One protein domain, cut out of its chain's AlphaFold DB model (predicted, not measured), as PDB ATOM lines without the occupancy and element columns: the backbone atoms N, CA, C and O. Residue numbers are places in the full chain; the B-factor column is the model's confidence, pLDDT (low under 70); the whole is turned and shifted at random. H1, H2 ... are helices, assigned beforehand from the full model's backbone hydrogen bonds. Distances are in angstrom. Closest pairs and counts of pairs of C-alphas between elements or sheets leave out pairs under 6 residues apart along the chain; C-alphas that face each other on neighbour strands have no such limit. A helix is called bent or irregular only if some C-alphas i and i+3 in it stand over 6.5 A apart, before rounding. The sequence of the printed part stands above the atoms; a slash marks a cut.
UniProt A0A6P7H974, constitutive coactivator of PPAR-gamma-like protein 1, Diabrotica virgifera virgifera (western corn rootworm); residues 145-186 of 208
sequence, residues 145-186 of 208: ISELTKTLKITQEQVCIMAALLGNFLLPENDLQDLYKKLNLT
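Overview. This is residues 145 to 186 of the 208 residues of the protein "constitutive coactivator of PPAR-gamma-like protein 1" of Diabrotica virgifera virgifera (western corn rootworm) (UniProt A0A6P7H974). Three short helices make an open U, with H2 as its base and H1 and H3 as two arms near its opposite ends, on the same side, with an empty gap between them. The printed part has 42 residues with three named helices, in the order H1, H2, H3, and no named strand; the class is all helix. The whole is loose, with a radius of gyration of the C-alphas of 11.6 A, and its flat outline spans 30 by 23 by 12 A.

Along the chain. Find C-alpha 156 at (103.409, 91.869, 130.902); from there H2, residues 156 to 165, runs 14.4 A to C-alpha 165 at (101.382, 105.213, 135.984). Before it, look for H1 at residues 145 to 152, beginning at C-alpha 145 at (94.765, 90.313, 129.915) and 10.5 A long. After it, H3 holds residues 173 to 182, runs 14.1 A and ends at C-alpha 182 at (102.132, 116.828, 129.844). H3 is irregular: C-alphas 175 and 178 are 7.1 A apart.

Arrangement. Start at H2 and look at Gln 156: H1 is close but not clearly touching, the closest C-alphas being those of Thr 149 and Gln 156, 7.0 A apart. The lines of H1 and H2 are about perpendicular, at 75 degrees. Toward H3, look at Leu 165 and Leu 176, whose C-alphas are the closest of H2 and H3 at 7.2 A; these helices too are close but not clearly touching. Their lines are about perpendicular, at 82 degrees. H1 and H3 are apart. In H1 and H2 every O i to N i+4 pair is within hydrogen-bond range; in H3 4 of 6 are.

Size, cuts and confidence. The C-alphas farthest apart are those of Ser 146 and Asp 178, 30.4 A. The printed part has no cut; the link from H1 to H2 is tight and that from H2 to H3 is short. The mean pLDDT of the printed part is 82.7, and one residue, Thr 186, is under 70.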
ATOM      1  N   ILE A 145      93.518  89.531 129.802       84.69
ATOM      2  CA  ILE A 145      94.765  90.313 129.915       84.69
ATOM      3  C   ILE A 145      95.694  90.054 128.714       84.69
ATOM      4  O   ILE A 145      96.364  90.960 128.214       84.69
ATOM      5  N   SER A 146      95.674  88.835 128.174       84.75
ATOM      6  CA  SER A 146      96.439  88.453 126.982       84.75
ATOM      7  C   SER A 146      95.978  89.163 125.702       84.75
ATOM      8  O   SER A 146      96.782  89.400 124.803       84.75
ATOM      9  N   GLU A 147      94.701  89.525 125.590       86.81
ATOM     10  CA  GLU A 147      94.196  90.325 124.469       86.81
ATOM     11  C   GLU A 147      94.481  91.809 124.672       86.81
ATOM     12  O   GLU A 147      94.835  92.510 123.720       86.81
ATOM     13  N   LEU A 148      94.396  92.276 125.917       84.12
ATOM     14  CA  LEU A 148      94.728  93.646 126.292       84.12
ATOM     15  C   LEU A 148      96.198  93.967 125.981       84.12
ATOM     16  O   LEU A 148      96.484  94.951 125.297       84.12
ATOM     17  N   THR A 149      97.123  93.096 126.387       86.38
ATOM     18  CA  THR A 149      98.565  93.223 126.095       86.38
ATOM     19  C   THR A 149      98.865  93.201 124.596       86.38
ATOM     20  O   THR A 149      99.621  94.042 124.106       86.38
ATOM     21  N   LYS A 150      98.216  92.310 123.830       88.69
ATOM     22  CA  LYS A 150      98.345  92.258 122.361       88.69
ATOM     23  C   LYS A 150      97.838  93.528 121.680       88.69
ATOM     24  O   LYS A 150      98.496  94.035 120.775       88.69
ATOM     25  N   THR A 151      96.688  94.039 122.114       88.38
ATOM     26  CA  THR A 151      96.056  95.233 121.531       88.38
ATOM     27  C   THR A 151      96.896  96.477 121.790       88.38
ATOM     28  O   THR A 151      97.122  97.277 120.882       88.38
ATOM     29  N   LEU A 152      97.408  96.610 123.013       85.69
ATOM     30  CA  LEU A 152      98.252  97.733 123.406       85.69
ATOM     31  C   LEU A 152      99.698  97.597 122.902       85.69
ATOM     32  O   LEU A 152     100.418  98.591 122.882       85.69
ATOM     33  N   LYS A 153     100.113  96.406 122.443       89.69
ATOM     34  CA  LYS A 153     101.500  96.064 122.064       89.69
ATOM     35  C   LYS A 153     102.484  96.278 123.220       89.69
ATOM     36  O   LYS A 153     103.581  96.799 123.026       89.69
ATOM     37  N   ILE A 154     102.066  95.876 124.416       88.81
ATOM     38  CA  ILE A 154     102.782  96.068 125.680       88.81
ATOM     39  C   ILE A 154     103.133  94.690 126.264       88.81
ATOM     40  O   ILE A 154     102.354  93.744 126.135       88.81
ATOM     41  N   THR A 155     104.307  94.557 126.884       87.88
ATOM     42  CA  THR A 155     104.714  93.327 127.591       87.88
ATOM     43  C   THR A 155     104.068  93.235 128.976       87.88
ATOM     44  O   THR A 155     103.667  94.245 129.544       87.88
ATOM     45  N   GLN A 156     104.007  92.039 129.570       82.38
ATOM     46  CA  GLN A 156     103.409  91.869 130.902       82.38
ATOM     47  C   GLN A 156     104.094  92.735 131.976       82.38
ATOM     48  O   GLN A 156     103.426  93.359 132.791       82.38
ATOM     49  N   GLU A 157     105.420  92.870 131.933       85.06
ATOM     50  CA  GLU A 157     106.168  93.745 132.851       85.06
ATOM     51  C   GLU A 157     105.781  95.223 132.695       85.06
ATOM     52  O   GLU A 157     105.677  95.972 133.668       85.06
ATOM     53  N   GLN A 158     105.521  95.651 131.461       86.94
ATOM     54  CA  GLN A 158     105.079  97.007 131.176       86.94
ATOM     55  C   GLN A 158     103.618  97.242 131.588       86.94
ATOM     56  O   GLN A 158     103.254  98.391 131.824       86.94
ATOM     57  N   VAL A 159     102.792  96.196 131.739       84.88
ATOM     58  CA  VAL A 159     101.449  96.321 132.337       84.88
ATOM     59  C   VAL A 159     101.556  96.755 133.795       84.88
ATOM     60  O   VAL A 159     100.821  97.651 134.200       84.88
ATOM     61  N   CYS A 160     102.505  96.211 134.563       84.62
ATOM     62  CA  CYS A 160     102.754  96.654 135.938       84.62
ATOM     63  C   CYS A 160     103.142  98.138 135.993       84.62
ATOM     64  O   CYS A 160     102.631  98.891 136.820       84.62
ATOM     65  N   ILE A 161     104.018  98.572 135.080       86.31
ATOM     66  CA  ILE A 161     104.438  99.978 134.979       86.31
ATOM     67  C   ILE A 161     103.252 100.859 134.580       86.31
ATOM     68  O   ILE A 161     103.045 101.917 135.164       86.31
ATOM     69  N   MET A 162     102.450 100.418 133.611       84.44
ATOM     70  CA  MET A 162     101.249 101.126 133.182       84.44
ATOM     71  C   MET A 162     100.248 101.262 134.331       84.44
ATOM     72  O   MET A 162      99.745 102.356 134.552       84.44
ATOM     73  N   ALA A 163     100.006 100.198 135.100       84.25
ATOM     74  CA  ALA A 163      99.148 100.237 136.280       84.25
ATOM     75  C   ALA A 163      99.669 101.237 137.327       84.25
ATOM     76  O   ALA A 163      98.899 102.040 137.842       84.25
ATOM     77  N   ALA A 164     100.983 101.269 137.576       84.44
ATOM     78  CA  ALA A 164     101.588 102.260 138.469       84.44
ATOM     79  C   ALA A 164     101.435 103.702 137.948       84.44
ATOM     80  O   ALA A 164     101.176 104.614 138.727       84.44
ATOM     81  N   LEU A 165     101.557 103.909 136.632       83.31
ATOM     82  CA  LEU A 165     101.382 105.213 135.984       83.31
ATOM     83  C   LEU A 165      99.925 105.666 135.882       83.31
ATOM     84  O   LEU A 165      99.711 106.848 135.641       83.31
ATOM     85  N   LEU A 166      98.950 104.765 136.035       81.19
ATOM     86  CA  LEU A 166      97.521 105.093 136.114       81.19
ATOM     87  C   LEU A 166      97.104 105.574 137.515       81.19
ATOM     88  O   LEU A 166      96.015 106.132 137.679       81.19
ATOM     89  N   GLY A 167      97.992 105.433 138.496       77.81
ATOM     90  CA  GLY A 167      97.746 105.759 139.892       77.81
ATOM     91  C   GLY A 167      97.525 104.497 140.712       77.81
ATOM     92  O   GLY A 167      96.645 103.694 140.415       77.81
ATOM     93  N   ASN A 168      98.332 104.340 141.755       80.31
ATOM     94  CA  ASN A 168      98.252 103.239 142.709       80.31
ATOM     95  C   ASN A 168      98.580 103.757 144.122       80.31
ATOM     96  O   ASN A 168      99.044 104.890 144.272       80.31
ATOM     97  N   PHE A 169      98.443 102.927 145.153       79.56
ATOM     98  CA  PHE A 169      98.810 103.271 146.528       79.56
ATOM     99  C   PHE A 169     100.287 103.684 146.679       79.56
ATOM    100  O   PHE A 169     100.623 104.476 147.558       79.56
ATOM    101  N   LEU A 170     101.175 103.174 145.812       80.94
ATOM    102  CA  LEU A 170     102.599 103.540 145.767       80.94
ATOM    103  C   LEU A 170     102.863 104.894 145.088       80.94
ATOM    104  O   LEU A 170     103.795 105.599 145.463       80.94
ATOM    105  N   LEU A 171     102.077 105.225 144.064       83.75
ATOM    106  CA  LEU A 171     102.217 106.411 143.216       83.75
ATOM    107  C   LEU A 171     100.826 107.038 143.080       83.75
ATOM    108  O   LEU A 171     100.090 106.695 142.150       83.75
ATOM    109  N   PRO A 172     100.424 107.899 144.031       80.50
ATOM    110  CA  PRO A 172      99.073 108.428 144.058       80.50
ATOM    111  C   PRO A 172      98.822 109.337 142.855       80.50
ATOM    112  O   PRO A 172      99.717 110.025 142.360       80.50
ATOM    113  N   GLU A 173      97.561 109.409 142.426       78.81
ATOM    114  CA  GLU A 173      97.155 110.206 141.261       78.81
ATOM    115  C   GLU A 173      97.577 111.683 141.381       78.81
ATOM    116  O   GLU A 173      97.879 112.328 140.380       78.81
ATOM    117  N   ASN A 174      97.638 112.210 142.610       81.94
ATOM    118  CA  ASN A 174      98.054 113.583 142.901       81.94
ATOM    119  C   ASN A 174      99.479 113.890 142.425       81.94
ATOM    120  O   ASN A 174      99.708 114.969 141.880       81.94
ATOM    121  N   ASP A 175     100.396 112.936 142.565       83.75
ATOM    122  CA  ASP A 175     101.798 113.109 142.171       83.75
ATOM    123  C   ASP A 175     101.971 112.942 140.650       83.75
ATOM    124  O   ASP A 175     102.873 113.515 140.040       83.75
ATOM    125  N   LEU A 176     101.056 112.207 140.008       83.00
ATOM    126  CA  LEU A 176     101.045 111.946 138.566       83.00
ATOM    127  C   LEU A 176     100.338 113.036 137.745       83.00
ATOM    128  O   LEU A 176     100.428 113.035 136.515       83.00
ATOM    129  N   GLN A 177      99.681 114.012 138.382       80.94
ATOM    130  CA  GLN A 177      98.926 115.055 137.673       80.94
ATOM    131  C   GLN A 177      99.781 115.851 136.687       80.94
ATOM    132  O   GLN A 177      99.313 116.201 135.604       80.94
ATOM    133  N   ASP A 178     101.034 116.141 137.033       82.06
ATOM    134  CA  ASP A 178     101.929 116.889 136.151       82.06
ATOM    135  C   ASP A 178     102.351 116.070 134.928       82.06
ATOM    136  O   ASP A 178     102.555 116.625 133.845       82.06
ATOM    137  N   LEU A 179     102.416 114.744 135.069       81.69
ATOM    138  CA  LEU A 179     102.637 113.822 133.961       81.69
ATOM    139  C   LEU A 179     101.390 113.735 133.070       81.69
ATOM    140  O   LEU A 179     101.507 113.869 131.851       81.69
ATOM    141  N   TYR A 180     100.194 113.631 133.651       83.44
ATOM    142  CA  TYR A 180      98.939 113.635 132.891       83.44
ATOM    143  C   TYR A 180      98.712 114.929 132.112       83.44
ATOM    144  O   TYR A 180      98.307 114.879 130.949       83.44
ATOM    145  N   LYS A 181      99.045 116.083 132.706       83.75
ATOM    146  CA  LYS A 181      98.998 117.385 132.022       83.75
ATOM    147  C   LYS A 181      99.941 117.424 130.822       83.75
ATOM    148  O   LYS A 181      99.549 117.901 129.765       83.75
ATOM    149  N   LYS A 182     101.165 116.899 130.955       84.00
ATOM    150  CA  LYS A 182     102.132 116.828 129.844       84.00
ATOM    151  C   LYS A 182     101.676 115.893 128.723       84.00
ATOM    152  O   LYS A 182     101.972 116.158 127.562       84.00
ATOM    153  N   LEU A 183     100.961 114.822 129.063       80.06
ATOM    154  CA  LEU A 183     100.446 113.839 128.109       80.06
ATOM    155  C   LEU A 183      99.079 114.215 127.507       80.06
ATOM    156  O   LEU A 183      98.560 113.458 126.692       80.06
ATOM    157  N   ASN A 184      98.495 115.363 127.878       76.19
ATOM    158  CA  ASN A 184      97.139 115.780 127.489       76.19
ATOM    159  C   ASN A 184      96.056 114.719 127.781       76.19
ATOM    160  O   ASN A 184      95.042 114.645 127.086       76.19
ATOM    161  N   LEU A 185      96.252 113.897 128.813       70.50
ATOM    162  CA  LEU A 185      95.266 112.906 129.234       70.50
ATOM    163  C   LEU A 185      94.200 113.608 130.085       70.50
ATOM    164  O   LEU A 185      94.363 113.803 131.288       70.50
ATOM    165  N   THR A 186      93.102 114.030 129.461       55.84
ATOM    166  CA  THR A 186      91.900 114.461 130.187       55.84
ATOM    167  C   THR A 186      91.124 113.234 130.645       55.84
ATOM    168  O   THR A 186      90.888 112.340 129.833       55.84
TER     169      THR A 186